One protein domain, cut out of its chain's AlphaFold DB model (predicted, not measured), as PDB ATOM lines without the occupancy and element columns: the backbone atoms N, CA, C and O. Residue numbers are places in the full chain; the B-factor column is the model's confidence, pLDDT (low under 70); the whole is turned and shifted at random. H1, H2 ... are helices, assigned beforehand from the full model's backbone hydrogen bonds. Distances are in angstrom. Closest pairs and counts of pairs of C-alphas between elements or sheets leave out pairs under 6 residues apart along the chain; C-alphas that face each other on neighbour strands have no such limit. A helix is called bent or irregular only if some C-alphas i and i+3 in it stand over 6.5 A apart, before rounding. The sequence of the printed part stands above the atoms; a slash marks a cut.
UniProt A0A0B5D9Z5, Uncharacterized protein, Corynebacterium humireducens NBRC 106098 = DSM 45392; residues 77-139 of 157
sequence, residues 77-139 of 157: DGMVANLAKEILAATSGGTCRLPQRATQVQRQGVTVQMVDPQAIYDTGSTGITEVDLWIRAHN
ATOM      1  N   ASP A  77     199.069 150.518 265.736       93.50
ATOM      2  CA  ASP A  77     199.705 151.532 264.896       93.50
ATOM      3  C   ASP A  77     199.020 151.670 263.529       93.50
ATOM      4  O   ASP A  77     198.611 152.769 263.147       93.50
ATOM      5  N   GLY A  78     198.813 150.557 262.822       94.69
ATOM      6  CA  GLY A  78     198.139 150.544 261.525       94.69
ATOM      7  C   GLY A  78     196.666 150.939 261.620       94.69
ATOM      8  O   GLY A  78     196.170 151.698 260.786       94.69
ATOM      9  N   MET A  79     195.956 150.470 262.652       94.38
ATOM     10  CA  MET A  79     194.542 150.812 262.847       94.38
ATOM     11  C   MET A  79     194.351 152.286 263.210       94.38
ATOM     12  O   MET A  79     193.459 152.940 262.666       94.38
ATOM     13  N   VAL A  80     195.215 152.832 264.070       92.88
ATOM     14  CA  VAL A  80     195.220 154.255 264.426       92.88
ATOM     15  C   VAL A  80     195.577 155.106 263.214       92.88
ATOM     16  O   VAL A  80     194.888 156.087 262.955       92.88
ATOM     17  N   ALA A  81     196.589 154.724 262.428       93.81
ATOM     18  CA  ALA A  81     196.953 155.443 261.208       93.81
ATOM     19  C   ALA A  81     195.801 155.466 260.189       93.81
ATOM     20  O   ALA A  81     195.497 156.517 259.623       93.81
ATOM     21  N   ASN A  82     195.119 154.331 259.995       93.69
ATOM     22  CA  ASN A  82     193.953 154.241 259.119       93.69
ATOM     23  C   ASN A  82     192.817 155.150 259.597       93.69
ATOM     24  O   ASN A  82     192.286 155.929 258.808       93.69
ATOM     25  N   LEU A  83     192.477 155.102 260.888       92.06
ATOM     26  CA  LEU A  83     191.443 155.967 261.450       92.06
ATOM     27  C   LEU A  83     191.826 157.452 261.345       92.06
ATOM     28  O   LEU A  83     191.007 158.270 260.931       92.06
ATOM     29  N   ALA A  84     193.074 157.806 261.658       92.00
ATOM     30  CA  ALA A  84     193.574 159.176 261.584       92.00
ATOM     31  C   ALA A  84     193.519 159.736 260.156       92.00
ATOM     32  O   ALA A  84     193.121 160.885 259.961       92.00
ATOM     33  N   LYS A  85     193.853 158.918 259.149       93.69
ATOM     34  CA  LYS A  85     193.724 159.281 257.733       93.69
ATOM     35  C   LYS A  85     192.278 159.625 257.368       93.69
ATOM     36  O   LYS A  85     192.044 160.624 256.693       93.69
ATOM     37  N   GLU A  86     191.316 158.818 257.809       91.56
ATOM     38  CA  GLU A  86     189.896 159.045 257.520       91.56
ATOM     39  C   GLU A  86     189.346 160.273 258.263       91.56
ATOM     40  O   GLU A  86     188.582 161.046 257.683       91.56
ATOM     41  N   ILE A  87     189.790 160.518 259.504       89.06
ATOM     42  CA  ILE A  87     189.474 161.748 260.252       89.06
ATOM     43  C   ILE A  87     190.023 162.975 259.518       89.06
ATOM     44  O   ILE A  87     189.291 163.941 259.316       89.06
ATOM     45  N   LEU A  88     191.283 162.937 259.076       90.88
ATOM     46  CA  LEU A  88     191.893 164.031 258.320       90.88
ATOM     47  C   LEU A  88     191.142 164.300 257.012       90.88
ATOM     48  O   LEU A  88     190.893 165.453 256.662       90.88
ATOM     49  N   ALA A  89     190.758 163.247 256.288       89.00
ATOM     50  CA  ALA A  89     189.959 163.385 255.078       89.00
ATOM     51  C   ALA A  89     188.593 164.028 255.379       89.00
ATOM     52  O   ALA A  89     188.174 164.925 254.654       89.00
ATOM     53  N   ALA A  90     187.938 163.647 256.480       86.12
ATOM     54  CA  ALA A  90     186.666 164.238 256.890       86.12
ATOM     55  C   ALA A  90     186.781 165.729 257.247       86.12
ATOM     56  O   ALA A  90     185.908 166.511 256.877       86.12
ATOM     57  N   THR A  91     187.850 166.144 257.938       87.50
ATOM     58  CA  THR A  91     188.032 167.548 258.354       87.50
ATOM     59  C   THR A  91     188.559 168.456 257.245       87.50
ATOM     60  O   THR A  91     188.298 169.656 257.267       87.50
ATOM     61  N   SER A  92     189.260 167.900 256.255       89.88
ATOM     62  CA  SER A  92     189.790 168.642 255.099       89.88
ATOM     63  C   SER A  92     188.823 168.728 253.909       89.88
ATOM     64  O   SER A  92     189.173 169.299 252.878       89.88
ATOM     65  N   GLY A  93     187.610 168.178 254.031       79.50
ATOM     66  CA  GLY A  93     186.623 168.145 252.944       79.50
ATOM     67  C   GLY A  93     186.928 167.107 251.858       79.50
ATOM     68  O   GLY A  93     186.352 167.156 250.770       79.50
ATOM     69  N   GLY A  94     187.833 166.169 252.140       83.12
ATOM     70  CA  GLY A  94     188.118 165.017 251.296       83.12
ATOM     71  C   GLY A  94     187.026 163.944 251.356       83.12
ATOM     72  O   GLY A  94     186.062 164.014 252.121       83.12
ATOM     73  N   THR A  95     187.191 162.905 250.538       84.19
ATOM     74  CA  THR A  95     186.350 161.705 250.627       84.19
ATOM     75  C   THR A  95     186.865 160.810 251.751       84.19
ATOM     76  O   THR A  95     188.053 160.502 251.801       84.19
ATOM     77  N   CYS A  96     185.976 160.410 252.660       85.94
ATOM     78  CA  CYS A  96     186.296 159.520 253.773       85.94
ATOM     79  C   CYS A  96     185.246 158.411 253.912       85.94
ATOM     80  O   CYS A  96     184.119 158.530 253.425       85.94
ATOM     81  N   ARG A  97     185.629 157.332 254.593       85.75
ATOM     82  CA  ARG A  97     184.790 156.174 254.926       85.75
ATOM     83  C   ARG A  97     183.993 156.353 256.218       85.75
ATOM     84  O   ARG A  97     183.196 155.478 256.550       85.75
ATOM     85  N   LEU A  98     184.223 157.438 256.962       84.69
ATOM     86  CA  LEU A  98     183.535 157.672 258.229       84.69
ATOM     87  C   LEU A  98     182.025 157.839 257.998       84.69
ATOM     88  O   LEU A  98     181.624 158.515 257.045       84.69
ATOM     89  N   PRO A  99     181.177 157.254 258.863       74.06
ATOM     90  CA  PRO A  99     179.734 157.385 258.744       74.06
ATOM     91  C   PRO A  99     179.326 158.851 258.922       74.06
ATOM     92  O   PRO A  99     179.368 159.417 260.017       74.06
ATOM     93  N   GLN A 100     178.932 159.481 257.817       65.50
ATOM     94  CA  GLN A 100     178.376 160.828 257.823       65.50
ATOM     95  C   GLN A 100     176.944 160.776 258.368       65.50
ATOM     96  O   GLN A 100     176.201 159.840 258.078       65.50
ATOM     97  N   ARG A 101     176.512 161.809 259.107       56.41
ATOM     98  CA  ARG A 101     175.097 162.034 259.484       56.41
ATOM     99  C   ARG A 101     174.234 162.414 258.267       56.41
ATOM    100  O   ARG A 101     173.459 163.363 258.318       56.41
ATOM    101  N   ALA A 102     174.385 161.706 257.152       50.03
ATOM    102  CA  ALA A 102     173.558 161.871 255.971       50.03
ATOM    103  C   ALA A 102     172.266 161.067 256.170       50.03
ATOM    104  O   ALA A 102     172.204 159.874 255.898       50.03
ATOM    105  N   THR A 103     171.222 161.724 256.669       44.50
ATOM    106  CA  THR A 103     169.908 161.113 256.926       44.50
ATOM    107  C   THR A 103     169.159 160.683 255.660       44.50
ATOM    108  O   THR A 103     168.188 159.937 255.758       44.50
ATOM    109  N   GLN A 104     169.594 161.088 254.463       36.78
ATOM    110  CA  GLN A 104     169.107 160.520 253.205       36.78
ATOM    111  C   GLN A 104     169.987 160.954 252.027       36.78
ATOM    112  O   GLN A 104     170.101 162.143 251.743       36.78
ATOM    113  N   VAL A 105     170.556 160.003 251.284       43.97
ATOM    114  CA  VAL A 105     171.050 160.254 249.921       43.97
ATOM    115  C   VAL A 105     170.197 159.419 248.974       43.97
ATOM    116  O   VAL A 105     170.425 158.223 248.813       43.97
ATOM    117  N   GLN A 106     169.186 160.033 248.354       35.50
ATOM    118  CA  GLN A 106     168.462 159.404 247.249       35.50
ATOM    119  C   GLN A 106     169.306 159.526 245.979       35.50
ATOM    120  O   GLN A 106     169.435 160.606 245.403       35.50
ATOM    121  N   ARG A 107     169.885 158.415 245.519       49.56
ATOM    122  CA  ARG A 107     170.415 158.296 244.157       49.56
ATOM    123  C   ARG A 107     169.793 157.076 243.487       49.56
ATOM    124  O   ARG A 107     169.907 155.965 243.986       49.56
ATOM    125  N   GLN A 108     169.135 157.316 242.353       47.25
ATOM    126  CA  GLN A 108     168.702 156.290 241.394       47.25
ATOM    127  C   GLN A 108     167.880 155.128 241.988       47.25
ATOM    128  O   GLN A 108     168.087 153.973 241.636       47.25
ATOM    129  N   GLY A 109     166.940 155.421 242.891       53.12
ATOM    130  CA  GLY A 109     165.984 154.414 243.370       53.12
ATOM    131  C   GLY A 109     166.562 153.333 244.292       53.12
ATOM    132  O   GLY A 109     165.832 152.417 244.659       53.12
ATOM    133  N   VAL A 110     167.829 153.438 244.711       50.25
ATOM    134  CA  VAL A 110     168.409 152.571 245.746       50.25
ATOM    135  C   VAL A 110     168.307 153.286 247.089       50.25
ATOM    136  O   VAL A 110     169.003 154.266 247.350       50.25
ATOM    137  N   THR A 111     167.419 152.804 247.958       42.75
ATOM    138  CA  THR A 111     167.346 153.264 249.347       42.75
ATOM    139  C   THR A 111     168.501 152.649 250.127       42.75
ATOM    140  O   THR A 111     168.410 151.521 250.606       42.75
ATOM    141  N   VAL A 112     169.604 153.383 250.268       51.16
ATOM    142  CA  VAL A 112     170.628 153.031 251.254       51.16
ATOM    143  C   VAL A 112     170.077 153.420 252.623       51.16
ATOM    144  O   VAL A 112     170.034 154.599 252.969       51.16
ATOM    145  N   GLN A 113     169.611 152.431 253.387       52.72
ATOM    146  CA  GLN A 113     169.340 152.584 254.816       52.72
ATOM    147  C   GLN A 113     170.694 152.772 255.510       52.72
ATOM    148  O   GLN A 113     171.370 151.804 255.855       52.72
ATOM    149  N   MET A 114     171.146 154.021 255.620       55.88
ATOM    150  CA  MET A 114     172.326 154.346 256.412       55.88
ATOM    151  C   MET A 114     171.964 154.129 257.881       55.88
ATOM    152  O   MET A 114     170.994 154.699 258.376       55.88
ATOM    153  N   VAL A 115     172.719 153.259 258.550       59.03
ATOM    154  CA  VAL A 115     172.621 153.057 259.998       59.03
ATOM    155  C   VAL A 115     172.813 154.413 260.670       59.03
ATOM    156  O   VAL A 115     173.730 155.144 260.295       59.03
ATOM    157  N   ASP A 116     171.955 154.747 261.637       63.34
ATOM    158  CA  ASP A 116     172.109 155.962 262.437       63.34
ATOM    159  C   ASP A 116     173.539 156.006 263.004       63.34
ATOM    160  O   ASP A 116     173.919 155.113 263.771       63.34
ATOM    161  N   PRO A 117     174.357 157.012 262.643       60.88
ATOM    162  CA  PRO A 117     175.721 157.108 263.139       60.88
ATOM    163  C   PRO A 117     175.796 157.135 264.667       60.88
ATOM    164  O   PRO A 117     176.794 156.681 265.216       60.88
ATOM    165  N   GLN A 118     174.758 157.612 265.371       63.75
ATOM    166  CA  GLN A 118     174.711 157.527 266.836       63.75
ATOM    167  C   GLN A 118     174.769 156.083 267.330       63.75
ATOM    168  O   GLN A 118     175.592 155.785 268.185       63.75
ATOM    169  N   ALA A 119     174.031 155.162 266.708       65.38
ATOM    170  CA  ALA A 119     174.062 153.751 267.088       65.38
ATOM    171  C   ALA A 119     175.452 153.111 266.894       65.38
ATOM    172  O   ALA A 119     175.838 152.217 267.645       65.38
ATOM    173  N   ILE A 120     176.235 153.572 265.911       65.19
ATOM    174  CA  ILE A 120     177.617 153.108 265.700       65.19
ATOM    175  C   ILE A 120     178.512 153.593 266.848       65.19
ATOM    176  O   ILE A 120     179.209 152.780 267.462       65.19
ATOM    177  N   TYR A 121     178.443 154.880 267.194       67.69
ATOM    178  CA  TYR A 121     179.242 155.455 268.279       67.69
ATOM    179  C   TYR A 121     178.845 154.920 269.661       67.69
ATOM    180  O   TYR A 121     179.727 154.633 270.469       67.69
ATOM    181  N   ASP A 122     177.555 154.677 269.903       68.88
ATOM    182  CA  ASP A 122     177.038 154.108 271.157       68.88
ATOM    183  C   ASP A 122     177.578 152.692 271.420       68.88
ATOM    184  O   ASP A 122     177.726 152.259 272.564       68.88
ATOM    185  N   THR A 123     177.922 151.958 270.358       70.81
ATOM    186  CA  THR A 123     178.566 150.639 270.478       70.81
ATOM    187  C   THR A 123     180.085 150.710 270.660       70.81
ATOM    188  O   THR A 123     180.715 149.668 270.845       70.81
ATOM    189  N   GLY A 124     180.674 151.910 270.627       70.94
ATOM    190  CA  GLY A 124     182.122 152.122 270.645       70.94
ATOM    191  C   GLY A 124     182.809 151.774 269.321       70.94
ATOM    192  O   GLY A 124     184.011 151.512 269.317       70.94
ATOM    193  N   SER A 125     182.054 151.730 268.219       79.44
ATOM    194  CA  SER A 125     182.570 151.454 266.876       79.44
ATOM    195  C   SER A 125     182.909 152.762 266.143       79.44
ATOM    196  O   SER A 125     182.353 153.821 266.426       79.44
ATOM    197  N   THR A 126     183.818 152.681 265.180       83.38
ATOM    198  CA  THR A 126     184.289 153.795 264.343       83.38
ATOM    199  C   THR A 126     183.563 153.876 262.999       83.38
ATOM    200  O   THR A 126     183.561 154.928 262.362       83.38
ATOM    201  N   GLY A 127     182.943 152.775 262.553       83.56
ATOM    202  CA  GLY A 127     182.323 152.648 261.232       83.56
ATOM    203  C   GLY A 127     183.294 152.193 260.138       83.56
ATOM    204  O   GLY A 127     182.881 151.982 258.998       83.56
ATOM    205  N   ILE A 128     184.575 152.004 260.468       87.88
ATOM    206  CA  ILE A 128     185.578 151.410 259.582       87.88
ATOM    207  C   ILE A 128     185.718 149.935 259.961       87.88
ATOM    208  O   ILE A 128     186.251 149.610 261.020       87.88
ATOM    209  N   THR A 129     185.266 149.036 259.083       89.25
ATOM    210  CA  THR A 129     185.177 147.588 259.339       89.25
ATOM    211  C   THR A 129     186.447 146.985 259.937       89.25
ATOM    212  O   THR A 129     186.376 146.236 260.905       89.25
ATOM    213  N   GLU A 130     187.612 147.295 259.376       90.50
ATOM    214  CA  GLU A 130     188.897 146.730 259.787       90.50
ATOM    215  C   GLU A 130     189.289 147.196 261.196       90.50
ATOM    216  O   GLU A 130     189.724 146.389 262.019       90.50
ATOM    217  N   VAL A 131     189.058 148.478 261.493       90.38
ATOM    218  CA  VAL A 131     189.303 149.070 262.814       90.38
ATOM    219  C   VAL A 131     188.337 148.475 263.838       90.38
ATOM    220  O   VAL A 131     188.756 148.062 264.916       90.38
ATOM    221  N   ASP A 132     187.060 148.341 263.485       89.00
ATOM    222  CA  ASP A 132     186.027 147.822 264.384       89.00
ATOM    223  C   ASP A 132     186.227 146.337 264.704       89.00
ATOM    224  O   ASP A 132     186.055 145.916 265.851       89.00
ATOM    225  N   LEU A 133     186.632 145.533 263.716       89.75
ATOM    226  CA  LEU A 133     186.991 144.131 263.930       89.75
ATOM    227  C   LEU A 133     188.215 144.006 264.843       89.75
ATOM    228  O   LEU A 133     188.210 143.179 265.755       89.75
ATOM    229  N   TRP A 134     189.231 144.846 264.640       91.56
ATOM    230  CA  TRP A 134     190.422 144.849 265.486       91.56
ATOM    231  C   TRP A 134     190.105 145.271 266.930       91.56
ATOM    232  O   TRP A 134     190.560 144.604 267.863       91.56
ATOM    233  N   ILE A 135     189.276 146.307 267.122       88.62
ATOM    234  CA  ILE A 135     188.807 146.746 268.447       88.62
ATOM    235  C   ILE A 135     188.051 145.611 269.136       88.62
ATOM    236  O   ILE A 135     188.330 145.317 270.293       88.62
ATOM    237  N   ARG A 136     187.130 144.927 268.447       87.31
ATOM    238  CA  ARG A 136     186.374 143.806 269.036       87.31
ATOM    239  C   ARG A 136     187.270 142.637 269.444       87.31
ATOM    240  O   ARG A 136     186.986 141.997 270.451       87.31
ATOM    241  N   ALA A 137     188.334 142.369 268.689       89.75
ATOM    242  CA  ALA A 137     189.280 141.303 269.004       89.75
ATOM    243  C   ALA A 137     190.137 141.617 270.246       89.75
ATOM    244  O   ALA A 137     190.405 140.721 271.042       89.75
ATOM    245  N   HIS A 138     190.542 142.880 270.426       88.00
ATOM    246  CA  HIS A 138     191.467 143.289 271.493       88.00
ATOM    247  C   HIS A 138     190.795 143.956 272.701       88.00
ATOM    248  O   HIS A 138     191.424 144.093 273.748       88.00
ATOM    249  N   ASN A 139     189.529 144.360 272.586       85.06
ATOM    250  CA  ASN A 139     188.760 145.009 273.646       85.06
ATOM    251  C   ASN A 139     187.355 144.385 273.817       85.06
ATOM    252  O   ASN A 139     186.339 145.050 273.583       85.06
TER     253      ASN A 139
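This is residues 77 to 139 of the 157 residues of an uncharacterized protein of Corynebacterium humireducens NBRC 106098 = DSM 45392 (UniProt A0A0B5D9Z5). Two helices, H1 and H3, meet near their first residues and run away from each other at a wide angle, while a long loop of residues 92 to 116 reaches out from the helices and folds back. The tip of that loop, residues 106 to 111, sticks out, and the short helix H2 follows the loop's return without reaching either of the other two helices. The printed part has 63 residues with three named helices, in the order H1, H2, H3 along the chain, and no named strand; the class is all helix, though under half of the residues, 31 of 63, are in named elements. The whole is only just loose, close to compact, with a radius of gyration of the C-alphas of 13.2 A, and its C-alphas span 39 by 26 by 17 A, an outline that is only just elongated.

H1 is the longest helix, residues 77 to 91, and measures 20.9 A from its first to its last C-alpha; C-alpha 77 is at (199.705, 151.532, 264.896). Residues 92 to 116 follow with no named element. H2, residues 117 to 122, begins with C-alpha 117 at (175.721, 157.108, 263.139) and is 8.7 A long. H3, residues 129 to 138, is 14.3 A long and ends with C-alpha 138 at (191.467, 143.289, 271.493). None of the helices is bent.

H1 touches H3 with its residues 79 to 83 alone, and the closest C-alphas of the two helices are those of Met 79 and Val 131, 5.5 A apart. Their lines stand at a steep tilt of 41 degrees, and they run opposite ways. Their centres are 14.4 A apart. H2 touches no helix: it is apart from H1 and apart from H3. In H1, H2 and H3 every O i to N i+4 pair is within hydrogen-bond range.

The two C-alphas farthest apart are those of Asp 77 and Gly 109, at 40.1 A, while the first and last printed C-alphas, of Asp 77 and Asn 139, are 15.5 A apart. The printed part has no cut. The link from H1 to H2 is long, with 25 residues, and the C-alphas of this stretch lie 3 to 23 A from the mean of the C-alphas; its residues 106 to 111 stand free. The link from H2 to H3 is short, with 6 residues. The mean pLDDT of the printed part is 75.3, and the model's confidence is low, under 70, at residues 100 to 122, of which 117 to 122 belong to H2. The mean pLDDT is 92 in H1, 65 in H2 and 89 in H3.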